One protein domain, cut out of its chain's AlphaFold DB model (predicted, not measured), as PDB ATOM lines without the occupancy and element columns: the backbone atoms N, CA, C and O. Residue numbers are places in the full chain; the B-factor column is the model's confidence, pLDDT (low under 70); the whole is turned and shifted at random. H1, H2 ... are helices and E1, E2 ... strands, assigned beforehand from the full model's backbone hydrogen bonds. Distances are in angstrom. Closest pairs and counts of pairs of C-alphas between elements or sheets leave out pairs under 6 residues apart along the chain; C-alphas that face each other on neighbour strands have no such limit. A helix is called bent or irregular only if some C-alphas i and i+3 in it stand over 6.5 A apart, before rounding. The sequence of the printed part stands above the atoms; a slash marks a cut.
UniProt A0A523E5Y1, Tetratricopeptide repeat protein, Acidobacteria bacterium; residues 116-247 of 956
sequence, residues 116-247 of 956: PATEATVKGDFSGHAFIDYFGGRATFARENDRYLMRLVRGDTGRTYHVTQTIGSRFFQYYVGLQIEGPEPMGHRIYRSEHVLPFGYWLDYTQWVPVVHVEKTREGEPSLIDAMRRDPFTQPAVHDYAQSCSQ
ATOM      1  N   PRO A 116      56.786  81.687 132.953       83.25
ATOM      2  CA  PRO A 116      58.108  81.257 132.494       83.25
ATOM      3  C   PRO A 116      58.616  82.165 131.373       83.25
ATOM      4  O   PRO A 116      57.813  82.658 130.578       83.25
ATOM      5  N   ALA A 117      59.929  82.354 131.252       87.56
ATOM      6  CA  ALA A 117      60.517  83.084 130.130       87.56
ATOM      7  C   ALA A 117      60.354  82.298 128.812       87.56
ATOM      8  O   ALA A 117      60.989  81.266 128.602       87.56
ATOM      9  N   THR A 118      59.481  82.785 127.928       87.19
ATOM     10  CA  THR A 118      59.183  82.221 126.602       87.19
ATOM     11  C   THR A 118      58.883  83.347 125.613       87.19
ATOM     12  O   THR A 118      58.558  84.462 126.017       87.19
ATOM     13  N   GLU A 119      58.879  83.045 124.318       87.12
ATOM     14  CA  GLU A 119      58.533  84.001 123.256       87.12
ATOM     15  C   GLU A 119      57.116  84.596 123.394       87.12
ATOM     16  O   GLU A 119      56.879  85.764 123.087       87.12
ATOM     17  N   ALA A 120      56.171  83.832 123.950       82.38
ATOM     18  CA  ALA A 120      54.816  84.314 124.204       82.38
ATOM     19  C   ALA A 120      54.738  85.291 125.393       82.38
ATOM     20  O   ALA A 120      53.889  86.191 125.398       82.38
ATOM     21  N   THR A 121      55.604  85.130 126.398       82.62
ATOM     22  CA  THR A 121      55.517  85.793 127.713       82.62
ATOM     23  C   THR A 121      56.481  86.961 127.882       82.62
ATOM     24  O   THR A 121      56.078  87.993 128.416       82.62
ATOM     25  N   VAL A 122      57.711  86.834 127.380       89.31
ATOM     26  CA  VAL A 122      58.724  87.897 127.389       89.31
ATOM     27  C   VAL A 122      58.330  89.003 126.409       89.31
ATOM     28  O   VAL A 122      57.750  88.748 125.347       89.31
ATOM     29  N   LYS A 123      58.608  90.245 126.792       90.00
ATOM     30  CA  LYS A 123      58.462  91.472 126.005       90.00
ATOM     31  C   LYS A 123      59.784  92.244 126.054       90.00
ATOM     32  O   LYS A 123      60.726  91.832 126.723       90.00
ATOM     33  N   GLY A 124      59.854  93.356 125.336       90.81
ATOM     34  CA  GLY A 124      61.098  94.098 125.164       90.81
ATOM     35  C   GLY A 124      62.013  93.521 124.099       90.81
ATOM     36  O   GLY A 124      61.884  92.362 123.701       90.81
ATOM     37  N   ASP A 125      62.913  94.367 123.606       93.12
ATOM     38  CA  ASP A 125      63.861  93.967 122.577       93.12
ATOM     39  C   ASP A 125      65.053  93.217 123.187       93.12
ATOM     40  O   ASP A 125      65.750  93.736 124.060       93.12
ATOM     41  N   PHE A 126      65.271  91.998 122.691       95.31
ATOM     42  CA  PHE A 126      66.399  91.111 122.991       95.31
ATOM     43  C   PHE A 126      67.208  90.794 121.710       95.31
ATOM     44  O   PHE A 126      67.792  89.716 121.582       95.31
ATOM     45  N   SER A 127      67.239  91.716 120.745       92.94
ATOM     46  CA  SER A 127      68.014  91.631 119.495       92.94
ATOM     47  C   SER A 127      69.531  91.514 119.684       92.94
ATOM     48  O   SER A 127      70.233  91.104 118.764       92.94
ATOM     49  N   GLY A 128      70.055  91.903 120.851       91.88
ATOM     50  CA  GLY A 128      71.479  92.160 121.076       91.88
ATOM     51  C   GLY A 128      71.907  93.598 120.754       91.88
ATOM     52  O   GLY A 128      73.006  93.992 121.144       91.88
ATOM     53  N   HIS A 129      71.049  94.393 120.103       92.81
ATOM     54  CA  HIS A 129      71.294  95.809 119.806       92.81
ATOM     55  C   HIS A 129      70.683  96.754 120.851       92.81
ATOM     56  O   HIS A 129      71.223  97.836 121.068       92.81
ATOM     57  N   ALA A 130      69.610  96.348 121.538       94.12
ATOM     58  CA  ALA A 130      69.024  97.127 122.626       94.12
ATOM     59  C   ALA A 130      69.961  97.260 123.837       94.12
ATOM     60  O   ALA A 130      70.560  96.284 124.308       94.12
ATOM     61  N   PHE A 131      70.025  98.476 124.388       95.12
ATOM     62  CA  PHE A 131      70.793  98.797 125.586       95.12
ATOM     63  C   PHE A 131      70.128  99.886 126.440       95.12
ATOM     64  O   PHE A 131      69.224 100.588 125.990       95.12
ATOM     65  N   ILE A 132      70.602 100.030 127.678       94.00
ATOM     66  CA  ILE A 132      70.382 101.196 128.542       94.00
ATOM     67  C   ILE A 132      71.698 101.535 129.249       94.00
ATOM     68  O   ILE A 132      72.360 100.651 129.799       94.00
ATOM     69  N   ASP A 133      72.067 102.814 129.246       91.94
ATOM     70  CA  ASP A 133      73.159 103.345 130.063       91.94
ATOM     71  C   ASP A 133      72.597 103.881 131.388       91.94
ATOM     72  O   ASP A 133      71.589 104.587 131.406       91.94
ATOM     73  N   TYR A 134      73.209 103.495 132.511       89.88
ATOM     74  CA  TYR A 134      72.737 103.832 133.859       89.88
ATOM     75  C   TYR A 134      73.876 103.691 134.883       89.88
ATOM     76  O   TYR A 134      74.676 102.763 134.785       89.88
ATOM     77  N   PHE A 135      73.993 104.591 135.871       88.31
ATOM     78  CA  PHE A 135      75.122 104.609 136.832       88.31
ATOM     79  C   PHE A 135      76.524 104.534 136.158       88.31
ATOM     80  O   PHE A 135      77.467 103.955 136.704       88.31
ATOM     81  N   GLY A 136      76.678 105.071 134.943       89.19
ATOM     82  CA  GLY A 136      77.928 104.988 134.169       89.19
ATOM     83  C   GLY A 136      78.326 103.572 133.716       89.19
ATOM     84  O   GLY A 136      79.482 103.350 133.361       89.19
ATOM     85  N   GLY A 137      77.408 102.603 133.765       93.38
ATOM     86  CA  GLY A 137      77.539 101.277 133.159       93.38
ATOM     87  C   GLY A 137      76.479 101.058 132.079       93.38
ATOM     88  O   GLY A 137      75.459 101.747 132.059       93.38
ATOM     89  N   ARG A 138      76.704 100.079 131.201       96.31
ATOM     90  CA  ARG A 138      75.770  99.704 130.129       96.31
ATOM     91  C   ARG A 138      75.143  98.348 130.417       96.31
ATOM     92  O   ARG A 138      75.862  97.387 130.700       96.31
ATOM     93  N   ALA A 139      73.823  98.253 130.305       96.88
ATOM     94  CA  ALA A 139      73.116  96.981 130.216       96.88
ATOM     95  C   ALA A 139      72.685  96.714 128.766       96.88
ATOM     96  O   ALA A 139      72.198  97.627 128.105       96.88
ATOM     97  N   THR A 140      72.859  95.486 128.272       97.75
ATOM     98  CA  THR A 140      72.408  95.038 126.941       97.75
ATOM     99  C   THR A 140      71.577  93.759 127.033       97.75
ATOM    100  O   THR A 140      71.698  92.988 127.994       97.75
ATOM    101  N   PHE A 141      70.715  93.538 126.037       97.94
ATOM    102  CA  PHE A 141      69.659  92.522 126.084       97.94
ATOM    103  C   PHE A 141      69.684  91.663 124.812       97.94
ATOM    104  O   PHE A 141      69.576  92.188 123.705       97.94
ATOM    105  N   ALA A 142      69.862  90.345 124.958       96.62
ATOM    106  CA  ALA A 142      70.105  89.418 123.844       96.62
ATOM    107  C   ALA A 142      69.387  88.066 124.026       96.62
ATOM    108  O   ALA A 142      69.261  87.585 125.153       96.62
ATOM    109  N   ARG A 143      68.969  87.412 122.933       96.00
ATOM    110  CA  ARG A 143      68.513  86.007 122.929       96.00
ATOM    111  C   ARG A 143      69.593  85.097 122.339       96.00
ATOM    112  O   ARG A 143      69.931  85.211 121.167       96.00
ATOM    113  N   GLU A 144      70.096  84.152 123.131       94.69
ATOM    114  CA  GLU A 144      71.152  83.210 122.729       94.69
ATOM    115  C   GLU A 144      70.775  81.776 123.118       94.69
ATOM    116  O   GLU A 144      70.538  81.498 124.290       94.69
ATOM    117  N   ASN A 145      70.754  80.842 122.159       89.25
ATOM    118  CA  ASN A 145      70.397  79.429 122.398       89.25
ATOM    119  C   ASN A 145      69.067  79.274 123.177       89.25
ATOM    120  O   ASN A 145      69.002  78.570 124.186       89.25
ATOM    121  N   ASP A 146      68.041  80.017 122.742       87.25
ATOM    122  CA  ASP A 146      66.717  80.159 123.377       87.25
ATOM    123  C   ASP A 146      66.702  80.664 124.831       87.25
ATOM    124  O   ASP A 146      65.675  80.613 125.509       87.25
ATOM    125  N   ARG A 147      67.812  81.242 125.301       94.19
ATOM    126  CA  ARG A 147      67.897  81.942 126.586       94.19
ATOM    127  C   ARG A 147      67.809  83.443 126.395       94.19
ATOM    128  O   ARG A 147      68.528  84.009 125.576       94.19
ATOM    129  N   TYR A 148      66.990  84.086 127.214       97.44
ATOM    130  CA  TYR A 148      66.924  85.539 127.324       97.44
ATOM    131  C   TYR A 148      68.006  86.010 128.303       97.44
ATOM    132  O   TYR A 148      68.023  85.602 129.467       97.44
ATOM    133  N   LEU A 149      68.939  86.829 127.822       97.69
ATOM    134  CA  LEU A 149      70.111  87.287 128.564       97.69
ATOM    135  C   LEU A 149      70.078  88.798 128.789       97.69
ATOM    136  O   LEU A 149      69.751  89.572 127.889       97.69
ATOM    137  N   MET A 150      70.496  89.200 129.986       97.56
ATOM    138  CA  MET A 150      70.758  90.585 130.372       97.56
ATOM    139  C   MET A 150      72.230  90.688 130.784       97.56
ATOM    140  O   MET A 150      72.649  90.033 131.741       97.56
ATOM    141  N   ARG A 151      73.025  91.479 130.061       96.69
ATOM    142  CA  ARG A 151      74.464  91.671 130.316       96.69
ATOM    143  C   ARG A 151      74.720  93.073 130.844       96.69
ATOM    144  O   ARG A 151      74.378  94.034 130.172       96.69
ATOM    145  N   LEU A 152      75.327  93.193 132.020       95.88
ATOM    146  CA  LEU A 152      75.733  94.462 132.633       95.88
ATOM    147  C   LEU A 152      77.255  94.592 132.558       95.88
ATOM    148  O   LEU A 152      77.957  93.698 133.027       95.88
ATOM    149  N   VAL A 153      77.764  95.705 132.028       95.62
ATOM    150  CA  VAL A 153      79.205  95.987 131.914       95.62
ATOM    151  C   VAL A 153      79.520  97.395 132.420       95.62
ATOM    152  O   VAL A 153      78.865  98.362 132.029       95.62
ATOM    153  N   ARG A 154      80.550  97.527 133.265       95.25
ATOM    154  CA  ARG A 154      81.151  98.818 133.636       95.25
ATOM    155  C   ARG A 154      82.653  98.656 133.876       95.25
ATOM    156  O   ARG A 154      83.061  97.979 134.820       95.25
ATOM    157  N   GLY A 155      83.466  99.283 133.024       92.50
ATOM    158  CA  GLY A 155      84.908  99.017 132.969       92.50
ATOM    159  C   GLY A 155      85.182  97.524 132.756       92.50
ATOM    160  O   GLY A 155      84.436  96.853 132.045       92.50
ATOM    161  N   ASP A 156      86.188  96.987 133.444       88.44
ATOM    162  CA  ASP A 156      86.556  95.563 133.375       88.44
ATOM    163  C   ASP A 156      85.567  94.618 134.102       88.44
ATOM    164  O   ASP A 156      85.781  93.407 134.152       88.44
ATOM    165  N   THR A 157      84.489  95.142 134.702       88.31
ATOM    166  CA  THR A 157      83.495  94.338 135.437       88.31
ATOM    167  C   THR A 157      82.269  94.051 134.575       88.31
ATOM    168  O   THR A 157      81.477  94.950 134.291       88.31
ATOM    169  N   GLY A 158      82.080  92.778 134.216       93.19
ATOM    170  CA  GLY A 158      80.884  92.266 133.541       93.19
ATOM    171  C   GLY A 158      80.065  91.310 134.419       93.19
ATOM    172  O   GLY A 158      80.626  90.602 135.256       93.19
ATOM    173  N   ARG A 159      78.743  91.264 134.215       93.56
ATOM    174  CA  ARG A 159      77.823  90.248 134.761       93.56
ATOM    175  C   ARG A 159      76.796  89.841 133.710       93.56
ATOM    176  O   ARG A 159      76.176  90.714 133.106       93.56
ATOM    177  N   THR A 160      76.558  88.542 133.556       95.56
ATOM    178  CA  THR A 160      75.501  88.008 132.680       95.56
ATOM    179  C   THR A 160      74.429  87.340 133.527       95.56
ATOM    180  O   THR A 160      74.730  86.451 134.330       95.56
ATOM    181  N   TYR A 161      73.175  87.731 133.319       95.50
ATOM    182  CA  TYR A 161      71.996  87.133 133.935       95.50
ATOM    183  C   TYR A 161      71.169  86.386 132.890       95.50
ATOM    184  O   TYR A 161      70.957  86.883 131.785       95.50
ATOM    185  N   HIS A 162      70.672  85.211 133.263       96.25
ATOM    186  CA  HIS A 162      69.674  84.459 132.514       96.25
ATOM    187  C   HIS A 162      68.286  84.762 133.085       96.25
ATOM    188  O   HIS A 162      68.022  84.463 134.252       96.25
ATOM    189  N   VAL A 163      67.412  85.345 132.263       94.56
ATOM    190  CA  VAL A 163      65.997  85.568 132.580       94.56
ATOM    191  C   VAL A 163      65.278  84.220 132.552       94.56
ATOM    192  O   VAL A 163      65.209  83.571 131.511       94.56
ATOM    193  N   THR A 164      64.726  83.806 133.690       90.69
ATOM    194  CA  THR A 164      63.948  82.566 133.828       90.69
ATOM    195  C   THR A 164      62.447  82.829 133.919       90.69
ATOM    196  O   THR A 164      61.657  81.947 133.580       90.69
ATOM    197  N   GLN A 165      62.037  84.024 134.365       86.25
ATOM    198  CA  GLN A 165      60.633  84.371 134.612       86.25
ATOM    199  C   GLN A 165      60.329  85.850 134.316       86.25
ATOM    200  O   GLN A 165      61.214  86.706 134.392       86.25
ATOM    201  N   THR A 166      59.061  86.161 134.046       84.81
ATOM    202  CA  THR A 166      58.538  87.535 133.935       84.81
ATOM    203  C   THR A 166      57.669  87.897 135.142       84.81
ATOM    204  O   THR A 166      56.882  87.077 135.607       84.81
ATOM    205  N   ILE A 167      57.768  89.138 135.624       78.88
ATOM    206  CA  ILE A 167      56.827  89.789 136.562       78.88
ATOM    207  C   ILE A 167      56.558  91.225 136.060       78.88
ATOM    208  O   ILE A 167      57.060  91.592 135.001       78.88
ATOM    209  N   GLY A 168      55.783  92.070 136.748       71.75
ATOM    210  CA  GLY A 168      55.559  93.442 136.266       71.75
ATOM    211  C   GLY A 168      54.330  94.161 136.821       71.75
ATOM    212  O   GLY A 168      54.021  94.065 138.008       71.75
ATOM    213  N   SER A 169      53.664  94.919 135.949       68.69
ATOM    214  CA  SER A 169      52.419  95.658 136.191       68.69
ATOM    215  C   SER A 169      51.680  95.911 134.864       68.69
ATOM    216  O   SER A 169      52.034  95.357 133.822       68.69
ATOM    217  N   ARG A 170      50.674  96.800 134.859       66.12
ATOM    218  CA  ARG A 170      50.059  97.313 133.620       66.12
ATOM    219  C   ARG A 170      51.069  98.004 132.687       66.12
ATOM    220  O   ARG A 170      50.876  97.945 131.477       66.12
ATOM    221  N   PHE A 171      52.109  98.637 133.229       72.25
ATOM    222  CA  PHE A 171      53.010  99.536 132.491       72.25
ATOM    223  C   PHE A 171      54.380  98.916 132.203       72.25
ATOM    224  O   PHE A 171      54.959  99.157 131.148       72.25
ATOM    225  N   PHE A 172      54.896  98.097 133.121       80.69
ATOM    226  CA  PHE A 172      56.235  97.519 133.026       80.69
ATOM    227  C   PHE A 172      56.187  95.994 133.001       80.69
ATOM    228  O   PHE A 172      55.402  95.391 133.732       80.69
ATOM    229  N   GLN A 173      57.099  95.371 132.254       86.75
ATOM    230  CA  GLN A 173      57.530  94.000 132.520       86.75
ATOM    231  C   GLN A 173      58.926  94.033 133.155       86.75
ATOM    232  O   GLN A 173      59.864  94.608 132.608       86.75
ATOM    233  N   TYR A 174      59.053  93.429 134.330       87.69
ATOM    234  CA  TYR A 174      60.320  93.178 135.007       87.69
ATOM    235  C   TYR A 174      60.676  91.691 134.878       87.69
ATOM    236  O   TYR A 174      59.832  90.852 134.553       87.69
ATOM    237  N   TYR A 175      61.922  91.347 135.177       90.06
ATOM    238  CA  TYR A 175      62.441  90.000 134.957       90.06
ATOM    239  C   TYR A 175      62.950  89.384 136.253       90.06
ATOM    240  O   TYR A 175      63.492  90.076 137.112       90.06
ATOM    241  N   VAL A 176      62.788  88.073 136.381       89.06
ATOM    242  CA  VAL A 176      63.384  87.257 137.441       89.06
ATOM    243  C   VAL A 176      64.375  86.310 136.781       89.06
ATOM    244  O   VAL A 176      64.121  85.793 135.689       89.06
ATOM    245  N   GLY A 177      65.527  86.112 137.414       91.50
ATOM    246  CA  GLY A 177      66.599  85.332 136.816       91.50
ATOM    247  C   GLY A 177      67.702  84.929 137.781       91.50
ATOM    248  O   GLY A 177      67.651  85.191 138.983       91.50
ATOM    249  N   LEU A 178      68.713  84.280 137.212       92.06
ATOM    250  CA  LEU A 178      69.946  83.858 137.876       92.06
ATOM    251  C   LEU A 178      71.126  84.576 137.226       92.06
ATOM    252  O   LEU A 178      71.169  84.690 136.000       92.06
ATOM    253  N   GLN A 179      72.122  84.988 138.010       93.00
ATOM    254  CA  GLN A 179      73.417  85.322 137.420       93.00
ATOM    255  C   GLN A 179      74.074  84.017 136.958       93.00
ATOM    256  O   GLN A 179      74.042  83.019 137.678       93.00
ATOM    257  N   ILE A 180      74.652  84.017 135.760       94.12
ATOM    258  CA  ILE A 180      75.382  82.873 135.195       94.12
ATOM    259  C   ILE A 180      76.883  83.157 135.051       94.12
ATOM    260  O   ILE A 180      77.678  82.224 135.109       94.12
ATOM    261  N   GLU A 181      77.279  84.429 134.949       93.56
ATOM    262  CA  GLU A 181      78.674  84.875 134.824       93.56
ATOM    263  C   GLU A 181      78.887  86.167 135.630       93.56
ATOM    264  O   GLU A 181      77.988  87.010 135.684       93.56
ATOM    265  N   GLY A 182      80.058  86.348 136.247       91.94
ATOM    266  CA  GLY A 182      80.453  87.605 136.895       91.94
ATOM    267  C   GLY A 182      81.635  87.475 137.868       91.94
ATOM    268  O   GLY A 182      82.254  86.412 137.935       91.94
ATOM    269  N   PRO A 183      81.972  88.547 138.614       90.50
ATOM    270  CA  PRO A 183      83.119  88.583 139.528       90.50
ATOM    271  C   PRO A 183      82.880  87.873 140.873       90.50
ATOM    272  O   PRO A 183      83.825  87.652 141.629       90.50
ATOM    273  N   GLU A 184      81.632  87.548 141.226       89.00
ATOM    274  CA  GLU A 184      81.310  86.901 142.499       89.00
ATOM    275  C   GLU A 184      81.933  85.489 142.592       89.00
ATOM    276  O   GLU A 184      81.871  84.736 141.616       89.00
ATOM    277  N   PRO A 185      82.471  85.064 143.756       89.06
ATOM    278  CA  PRO A 185      83.108  83.754 143.900       89.06
ATOM    279  C   PRO A 185      82.193  82.560 143.589       89.06
ATOM    280  O   PRO A 185      80.998  82.569 143.898       89.06
ATOM    281  N   MET A 186      82.783  81.477 143.067       78.94
ATOM    282  CA  MET A 186      82.107  80.187 142.882       78.94
ATOM    283  C   MET A 186      81.426  79.732 144.181       78.94
ATOM    284  O   MET A 186      82.079  79.515 145.199       78.94
ATOM    285  N   GLY A 187      80.101  79.568 144.134       80.44
ATOM    286  CA  GLY A 187      79.278  79.218 145.298       80.44
ATOM    287  C   GLY A 187      78.541  80.393 145.952       80.44
ATOM    288  O   GLY A 187      77.692  80.147 146.808       80.44
ATOM    289  N   HIS A 188      78.782  81.642 145.534       86.88
ATOM    290  CA  HIS A 188      77.968  82.781 145.962       86.88
ATOM    291  C   HIS A 188      76.489  82.594 145.568       86.88
ATOM    292  O   HIS A 188      76.175  82.094 144.485       86.88
ATOM    293  N   ARG A 189      75.564  83.010 146.445       84.69
ATOM    294  CA  ARG A 189      74.122  82.718 146.310       84.69
ATOM    295  C   ARG A 189      73.468  83.273 145.038       84.69
ATOM    296  O   ARG A 189      72.477  82.710 144.587       84.69
ATOM    297  N   ILE A 190      74.049  84.306 144.423       85.75
ATOM    298  CA  ILE A 190      73.565  84.908 143.165       85.75
ATOM    299  C   ILE A 190      73.465  83.906 141.997       85.75
ATOM    300  O   ILE A 190      72.587  84.027 141.146       85.75
ATOM    301  N   TYR A 191      74.326  82.882 141.994       90.25
ATOM    302  CA  TYR A 191      74.369  81.832 140.970       90.25
ATOM    303  C   TYR A 191      73.381  80.678 141.229       90.25
ATOM    304  O   TYR A 191      73.419  79.665 140.534       90.25
ATOM    305  N   ARG A 192      72.565  80.756 142.295       87.31
ATOM    306  CA  ARG A 192      71.708  79.647 142.772       87.31
ATOM    307  C   ARG A 192      70.301  80.077 143.208       87.31
ATOM    308  O   ARG A 192      69.374  79.285 143.073       87.31
ATOM    309  N   SER A 193      70.138  81.306 143.697       84.56
ATOM    310  CA  SER A 193      68.845  81.905 144.049       84.56
ATOM    311  C   SER A 193      68.347  82.826 142.941       84.56
ATOM    312  O   SER A 193      69.004  83.813 142.599       84.56
ATOM    313  N   GLU A 194      67.158  82.531 142.418       86.50
ATOM    314  CA  GLU A 194      66.438  83.452 141.538       86.50
ATOM    315  C   GLU A 194      66.083  84.736 142.293       86.50
ATOM    316  O   GLU A 194      65.729  84.698 143.474       86.50
ATOM    317  N   HIS A 195      66.198  85.872 141.616       85.00
ATOM    318  CA  HIS A 195      65.966  87.207 142.164       85.00
ATOM    319  C   HIS A 195      65.452  88.136 141.058       85.00
ATOM    320  O   HIS A 195      65.605  87.838 139.871       85.00
ATOM    321  N   VAL A 196      64.829  89.256 141.438       85.75
ATOM    322  CA  VAL A 196      64.401  90.278 140.471       85.75
ATOM    323  C   VAL A 196      65.642  90.954 139.883       85.75
ATOM    324  O   VAL A 196      66.527  91.393 140.620       85.75
ATOM    325  N   LEU A 197      65.716  91.006 138.557       90.50
ATOM    326  CA  LEU A 197      66.829  91.582 137.810       90.50
ATOM    327  C   LEU A 197      66.764  93.124 137.814       90.50
ATOM    328  O   LEU A 197      65.689  93.694 137.999       90.50
ATOM    329  N   PRO A 198      67.896  93.827 137.619       88.56
ATOM    330  CA  PRO A 198      67.963  95.276 137.831       88.56
ATOM    331  C   PRO A 198      67.287  96.140 136.756       88.56
ATOM    332  O   PRO A 198      67.029  97.315 137.019       88.56
ATOM    333  N   PHE A 199      66.987  95.589 135.575       92.31
ATOM    334  CA  PHE A 199      66.339  96.309 134.472       92.31
ATOM    335  C   PHE A 199      65.052  95.616 134.010       92.31
ATOM    336  O   PHE A 199      64.902  94.398 134.114       92.31
ATOM    337  N   GLY A 200      64.119  96.422 133.518       92.00
ATOM    338  CA  GLY A 200      62.818  96.020 133.002       92.00
ATOM    339  C   GLY A 200      62.458  96.813 131.750       92.00
ATOM    340  O   GLY A 200      63.230  97.651 131.293       92.00
ATOM    341  N   TYR A 201      61.280  96.560 131.197       91.75
ATOM    342  CA  TYR A 201      60.826  97.145 129.941       91.75
ATOM    343  C   TYR A 201      59.481  97.852 130.115       91.75
ATOM    344  O   TYR A 201      58.524  97.265 130.630       91.75
ATOM    345  N   TRP A 202      59.400  99.113 129.690       88.69
ATOM    346  CA  TRP A 202      58.173  99.904 129.669       88.69
ATOM    347  C   TRP A 202      57.380  99.565 128.409       88.69
ATOM    348  O   TRP A 202      57.801  99.863 127.295       88.69
ATOM    349  N   LEU A 203      56.224  98.930 128.600       84.50
ATOM    350  CA  LEU A 203      55.401  98.367 127.532       84.50
ATOM    351  C   LEU A 203      54.845  99.442 126.589       84.50
ATOM    352  O   LEU A 203      54.825  99.229 125.384       84.50
ATOM    353  N   ASP A 204      54.416 100.583 127.133       81.81
ATOM    354  CA  ASP A 204      53.756 101.653 126.368       81.81
ATOM    355  C   ASP A 204      54.750 102.605 125.677       81.81
ATOM    356  O   ASP A 204      54.458 103.142 124.617       81.81
ATOM    357  N   TYR A 205      55.949 102.772 126.247       85.19
ATOM    358  CA  TYR A 205      57.010 103.630 125.698       85.19
ATOM    359  C   TYR A 205      58.043 102.851 124.876       85.19
ATOM    360  O   TYR A 205      58.975 103.453 124.340       85.19
ATOM    361  N   THR A 206      57.897 101.524 124.831       89.50
ATOM    362  CA  THR A 206      58.771 100.552 124.161       89.50
ATOM    363  C   THR A 206      60.265 100.668 124.508       89.50
ATOM    364  O   THR A 206      61.122 100.341 123.688       89.50
ATOM    365  N   GLN A 207      60.592 101.084 125.739       90.38
ATOM    366  CA  GLN A 207      61.966 101.356 126.194       90.38
ATOM    367  C   GLN A 207      62.392 100.508 127.403       90.38
ATOM    368  O   GLN A 207      61.573 100.129 128.241       90.38
ATOM    369  N   TRP A 208      63.695 100.249 127.527       94.00
ATOM    370  CA  TRP A 208      64.295  99.663 128.729       94.00
ATOM    371  C   TRP A 208      64.400 100.707 129.857       94.00
ATOM    372  O   TRP A 208      64.626 101.884 129.598       94.00
ATOM    373  N   VAL A 209      64.216 100.280 131.111       91.50
ATOM    374  CA  VAL A 209      64.167 101.131 132.319       91.50
ATOM    375  C   VAL A 209      64.786 100.417 133.536       91.50
ATOM    376  O   VAL A 209      64.778  99.183 133.586       91.50
ATOM    377  N   PRO A 210      65.299 101.132 134.555       88.38
ATOM    378  CA  PRO A 210      65.694 100.517 135.828       88.38
ATOM    379  C   PRO A 210      64.474 100.009 136.621       88.38
ATOM    380  O   PRO A 210      63.419 100.643 136.629       88.38
ATOM    381  N   VAL A 211      64.605  98.877 137.325       80.44
ATOM    382  CA  VAL A 211      63.500  98.297 138.115       80.44
ATOM    383  C   VAL A 211      63.288  99.047 139.429       80.44
ATOM    384  O   VAL A 211      64.183  99.161 140.271       80.44
ATOM    385  N   VAL A 212      62.051  99.495 139.635       65.62
ATOM    386  CA  VAL A 212      61.647 100.339 140.762       65.62
ATOM    387  C   VAL A 212      60.997  99.492 141.866       65.62
ATOM    388  O   VAL A 212      59.826  99.126 141.773       65.62
ATOM    389  N   HIS A 213      61.752  99.182 142.927       58.38
ATOM    390  CA  HIS A 213      61.262  98.431 144.093       58.38
ATOM    391  C   HIS A 213      60.767  99.363 145.209       58.38
ATOM    392  O   HIS A 213      61.544 100.112 145.793       58.38
ATOM    393  N   VAL A 214      59.481  99.269 145.563       49.53
ATOM    394  CA  VAL A 214      58.866 100.038 146.662       49.53
ATOM    395  C   VAL A 214      59.140  99.349 148.015       49.53
ATOM    396  O   VAL A 214      58.243  98.765 148.620       49.53
ATOM    397  N   GLU A 215      60.395  99.360 148.478       46.25
ATOM    398  CA  GLU A 215      60.790  98.803 149.789       46.25
ATOM    399  C   GLU A 215      60.515  99.774 150.957       46.25
ATOM    400  O   GLU A 215      60.627 100.988 150.804       46.25
ATOM    401  N   LYS A 216      60.211  99.253 152.157       43.34
ATOM    402  CA  LYS A 216      60.079 100.075 153.374       43.34
ATOM    403  C   LYS A 216      61.463 100.588 153.811       43.34
ATOM    404  O   LYS A 216      62.265  99.818 154.341       43.34
ATOM    405  N   THR A 217      61.724 101.880 153.623       44.25
ATOM    406  CA  THR A 217      62.810 102.620 154.299       44.25
ATOM    407  C   THR A 217      62.417 102.872 155.772       44.25
ATOM    408  O   THR A 217      61.545 102.165 156.287       44.25
ATOM    409  N   ARG A 218      63.083 103.739 156.555       46.06
ATOM    410  CA  ARG A 218      62.727 103.839 157.993       46.06
ATOM    411  C   ARG A 218      61.301 104.358 158.195       46.06
ATOM    412  O   ARG A 218      60.683 104.919 157.303       46.06
ATOM    413  N   GLU A 219      60.757 104.164 159.392       39.09
ATOM    414  CA  GLU A 219      59.418 104.659 159.722       39.09
ATOM    415  C   GLU A 219      59.373 106.191 159.628       39.09
ATOM    416  O   GLU A 219      60.072 106.882 160.364       39.09
ATOM    417  N   GLY A 220      58.581 106.693 158.671       45.22
ATOM    418  CA  GLY A 220      58.517 108.105 158.276       45.22
ATOM    419  C   GLY A 220      59.321 108.474 157.017       45.22
ATOM    420  O   GLY A 220      59.136 109.569 156.493       45.22
ATOM    421  N   GLU A 221      60.179 107.592 156.495       47.69
ATOM    422  CA  GLU A 221      60.955 107.838 155.272       47.69
ATOM    423  C   GLU A 221      60.219 107.334 154.008       47.69
ATOM    424  O   GLU A 221      59.615 106.259 154.017       47.69
ATOM    425  N   PRO A 222      60.280 108.074 152.885       50.72
ATOM    426  CA  PRO A 222      59.830 107.593 151.580       50.72
ATOM    427  C   PRO A 222      60.741 106.493 151.020       50.72
ATOM    428  O   PRO A 222      61.963 106.556 151.141       50.72
ATOM    429  N   SER A 223      60.146 105.504 150.353       49.09
ATOM    430  CA  SER A 223      60.832 104.313 149.822       49.09
ATOM    431  C   SER A 223      61.833 104.589 148.694       49.09
ATOM    432  O   SER A 223      62.772 103.820 148.496       49.09
ATOM    433  N   LEU A 224      61.600 105.650 147.915       56.66
ATOM    434  CA  LEU A 224      62.198 105.869 146.596       56.66
ATOM    435  C   LEU A 224      62.510 107.355 146.351       56.66
ATOM    436  O   LEU A 224      61.930 107.991 145.469       56.66
ATOM    437  N   ILE A 225      63.430 107.904 147.144       62.03
ATOM    438  CA  ILE A 225      64.164 109.130 146.788       62.03
ATOM    439  C   ILE A 225      65.427 108.766 145.989       62.03
ATOM    440  O   ILE A 225      65.998 107.697 146.215       62.03
ATOM    441  N   ASP A 226      65.894 109.644 145.093       65.31
ATOM    442  CA  ASP A 226      67.041 109.355 144.203       65.31
ATOM    443  C   ASP A 226      68.295 108.854 144.936       65.31
ATOM    444  O   ASP A 226      68.947 107.919 144.469       65.31
ATOM    445  N   ALA A 227      68.583 109.410 146.117       60.81
ATOM    446  CA  ALA A 227      69.729 109.051 146.956       60.81
ATOM    447  C   ALA A 227      69.682 107.627 147.556       60.81
ATOM    448  O   ALA A 227      70.658 107.187 148.160       60.81
ATOM    449  N   MET A 228      68.563 106.902 147.426       63.94
ATOM    450  CA  MET A 228      68.389 105.538 147.957       63.94
ATOM    451  C   MET A 228      68.358 104.462 146.858       63.94
ATOM    452  O   MET A 228      68.170 103.277 147.148       63.94
ATOM    453  N   ARG A 229      68.578 104.848 145.592       75.25
ATOM    454  CA  ARG A 229      68.674 103.918 144.459       75.25
ATOM    455  C   ARG A 229      69.962 103.090 144.554       75.25
ATOM    456  O   ARG A 229      71.045 103.625 144.767       75.25
ATOM    457  N   ARG A 230      69.848 101.768 144.392       75.50
ATOM    458  CA  ARG A 230      70.989 100.835 144.429       75.50
ATOM    459  C   ARG A 230      71.678 100.796 143.064       75.50
ATOM    460  O   ARG A 230      71.005 100.577 142.063       75.50
ATOM    461  N   ASP A 231      73.001 100.948 143.036       83.75
ATOM    462  CA  ASP A 231      73.816 100.783 141.824       83.75
ATOM    463  C   ASP A 231      73.897  99.289 141.433       83.75
ATOM    464  O   ASP A 231      74.538  98.512 142.152       83.75
ATOM    465  N   PRO A 232      73.303  98.863 140.300       85.88
ATOM    466  CA  PRO A 232      73.253  97.454 139.914       85.88
ATOM    467  C   PRO A 232      74.589  96.903 139.383       85.88
ATOM    468  O   PRO A 232      74.718  95.691 139.193       85.88
ATOM    469  N   PHE A 233      75.592  97.757 139.163       88.94
ATOM    470  CA  PHE A 233      76.913  97.380 138.658       88.94
ATOM    471  C   PHE A 233      77.952  97.164 139.778       88.94
ATOM    472  O   PHE A 233      79.000  96.573 139.512       88.94
ATOM    473  N   THR A 234      77.697  97.577 141.031       83.31
ATOM    474  CA  THR A 234      78.623  97.313 142.162       83.31
ATOM    475  C   THR A 234      78.460  95.916 142.753       83.31
ATOM    476  O   THR A 234      79.346  95.079 142.584       83.31
ATOM    477  N   GLN A 235      77.354  95.662 143.457       72.44
ATOM    478  CA  GLN A 235      77.051  94.401 144.139       72.44
ATOM    479  C   GLN A 235      75.551  94.094 144.006       72.44
ATOM    480  O   GLN A 235      74.730  94.922 144.408       72.44
ATOM    481  N   PRO A 236      75.154  92.921 143.479       66.44
ATOM    482  CA  PRO A 236      73.745  92.601 143.298       66.44
ATOM    483  C   PRO A 236      73.045  92.349 144.644       66.44
ATOM    484  O   PRO A 236      73.442  91.489 145.436       66.44
ATOM    485  N   ALA A 237      71.965  93.091 144.899       62.84
ATOM    486  CA  ALA A 237      71.166  92.986 146.118       62.84
ATOM    487  C   ALA A 237      70.282  91.724 146.100       62.84
ATOM    488  O   ALA A 237      69.121  91.766 145.699       62.84
ATOM    489  N   VAL A 238      70.840  90.584 146.525       65.69
ATOM    490  CA  VAL A 238      70.139  89.289 146.448       65.69
ATOM    491  C   VAL A 238      69.057  89.160 147.522       65.69
ATOM    492  O   VAL A 238      69.315  88.723 148.652       65.69
ATOM    493  N   HIS A 239      67.828  89.487 147.143       71.31
ATOM    494  CA  HIS A 239      66.623  88.985 147.796       71.31
ATOM    495  C   HIS A 239      66.161  87.751 147.029       71.31
ATOM    496  O   HIS A 239      65.878  87.833 145.835       71.31
ATOM    497  N   ASP A 240      66.137  86.598 147.695       76.31
ATOM    498  CA  ASP A 240      65.673  85.357 147.075       76.31
ATOM    499  C   ASP A 240      64.176  85.486 146.759       76.31
ATOM    500  O   ASP A 240      63.362  85.757 147.654       76.31
ATOM    501  N   TYR A 241      63.837  85.337 145.477       77.81
ATOM    502  CA  TYR A 241      62.499  85.573 144.952       77.81
ATOM    503  C   TYR A 241      61.472  84.662 145.629       77.81
ATOM    504  O   TYR A 241      60.440  85.156 146.078       77.81
ATOM    505  N   ALA A 242      61.783  83.371 145.789       73.81
ATOM    506  CA  ALA A 242      60.882  82.394 146.397       73.81
ATOM    507  C   ALA A 242      60.630  82.674 147.888       73.81
ATOM    508  O   ALA A 242      59.526  82.437 148.369       73.81
ATOM    509  N   GLN A 243      61.613  83.235 148.598       70.12
ATOM    510  CA  GLN A 243      61.512  83.549 150.030       70.12
ATOM    511  C   GLN A 243      60.938  84.942 150.334       70.12
ATOM    512  O   GLN A 243      60.602  85.210 151.489       70.12
ATOM    513  N   SER A 244      60.898  85.859 149.356       70.69
ATOM    514  CA  SER A 244      60.669  87.295 149.615       70.69
ATOM    515  C   SER A 244      59.655  87.961 148.686       70.69
ATOM    516  O   SER A 244      58.777  88.673 149.159       70.69
ATOM    517  N   CYS A 245      59.778  87.763 147.374       70.38
ATOM    518  CA  CYS A 245      58.998  88.501 146.373       70.38
ATOM    519  C   CYS A 245      57.771  87.705 145.893       70.38
ATOM    520  O   CYS A 245      56.724  88.280 145.595       70.38
ATOM    521  N   SER A 246      57.881  86.375 145.888       70.81
ATOM    522  CA  SER A 246      56.828  85.415 145.544       70.81
ATOM    523  C   SER A 246      55.528  85.625 146.322       70.81
ATOM    524  O   SER A 246      54.452  85.415 145.779       70.81
ATOM    525  N   GLN A 247      55.589  86.090 147.575       65.81
ATOM    526  CA  GLN A 247      54.402  86.225 148.426       65.81
ATOM    527  C   GLN A 247      53.353  87.187 147.839       65.81
ATOM    528  O   GLN A 247      52.162  86.969 148.058       65.81
TER     529      GLN A 247
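What this domain is: This is residues 116 to 247 of the 956 residues of the protein "Tetratricopeptide repeat protein" of Acidobacteria bacterium (UniProt A0A523E5Y1). Picture a small, flattened barrel, not fully closed: one sheet of seven strands is curled and folded back on itself, so that E1, E2 and E3 face E5, E6 and E7, with the long, bent strand E4 as the hinge. A long loop within residues 211 to 240 reaches far out from this body as far as Gly 220, and the short helix H1 only grazes the sheet near the end of the printed part. The printed part has 132 residues, with seven named strands followed by one named helix; the sheet's order is E1 - E2 - E3 - E4 - E5 - E6 - E7, all antiparallel. The class is mostly strand, though under half of the residues are in named elements. The whole is compact, with a radius of gyration of the C-alphas of 14.5 A, and spans 47 by 38 by 31 A.

Where its parts are: Start at Pro 116 and read on to C-alpha 127 at (68.014, 91.631, 119.495), where E1 begins; it covers residues 127 to 134 and is 19.4 A long. E2, residues 137 to 144, measures 21.8 A, and E3, residues 147 to 154, measures 22.6 A. Find C-alpha 157 at (83.495, 94.338, 135.437); from there E4, the longest strand by residues, runs through residues 157 to 168 over 28.0 A and bends by 87 degrees at residue 165. E5, residues 172 to 181, is 25.8 A long and bends by 60 degrees at residue 178. E6, residues 195 to 202, is 19.4 A long and bends by 70 degrees at residue 198. E7 is short, residues 207 to 210, 10.4 A. H1, residues 241 to 244, spans 5.3 A and ends at C-alpha 244, (60.669, 87.295, 149.615).

How they stand to each other: Walk across the sheet and you meet a meander, each strand the antiparallel neighbour of the one before, and each successive pair a hairpin. Between E1 and E2 look at N 132 and O 139, 2.9 A apart, within hydrogen-bond range; the two directions stand at 160 degrees. E2 and E3 also stand at 160 degrees, with N 140 and O 151 at 2.8 A. E3 and E4 stand at 137 degrees, with N 152 and O 159 at 2.8 A. For E4 and E5, at 139 degrees, check N 167 and O 174, 2.9 A. E5 and E6, at 137 degrees, have N 197 and O 175 at 2.8 A, and E6 and E7, at 144 degrees, have N 200 and O 209 at 2.8 A. The sheet is strongly twisted and is a folded sheet, one sheet bent back into two leaves that face each other, with 47 pairs of C-alphas within 11 A. Its edge strands are E1 and E7, and their closest C-alphas, those of Ile 132 and Trp 208, are 6.3 A apart. E1 is apart from E4, E5 and E6. H1 is on the sheet but only grazes it with its residues 241 to 244; the closest C-alphas of E6 and H1 are those of His 195 and Tyr 241, 4.7 A apart. H1 is too short for any O i to N i+4 pair; its 1 pair of O i and N i+3 is within range.

The domain as a whole: The two C-alphas farthest apart are those of Asn 145 and Gly 220, at 47.4 A. The printed part has no cut. Two links are long: E5 to E6 with 13 residues, and E7 to H1 with 30; the other five are tight. The mean pLDDT of the printed part is 82.5, and you will find values under 70 at residues 169 to 170, 212 to 228, 236 to 238 and 247.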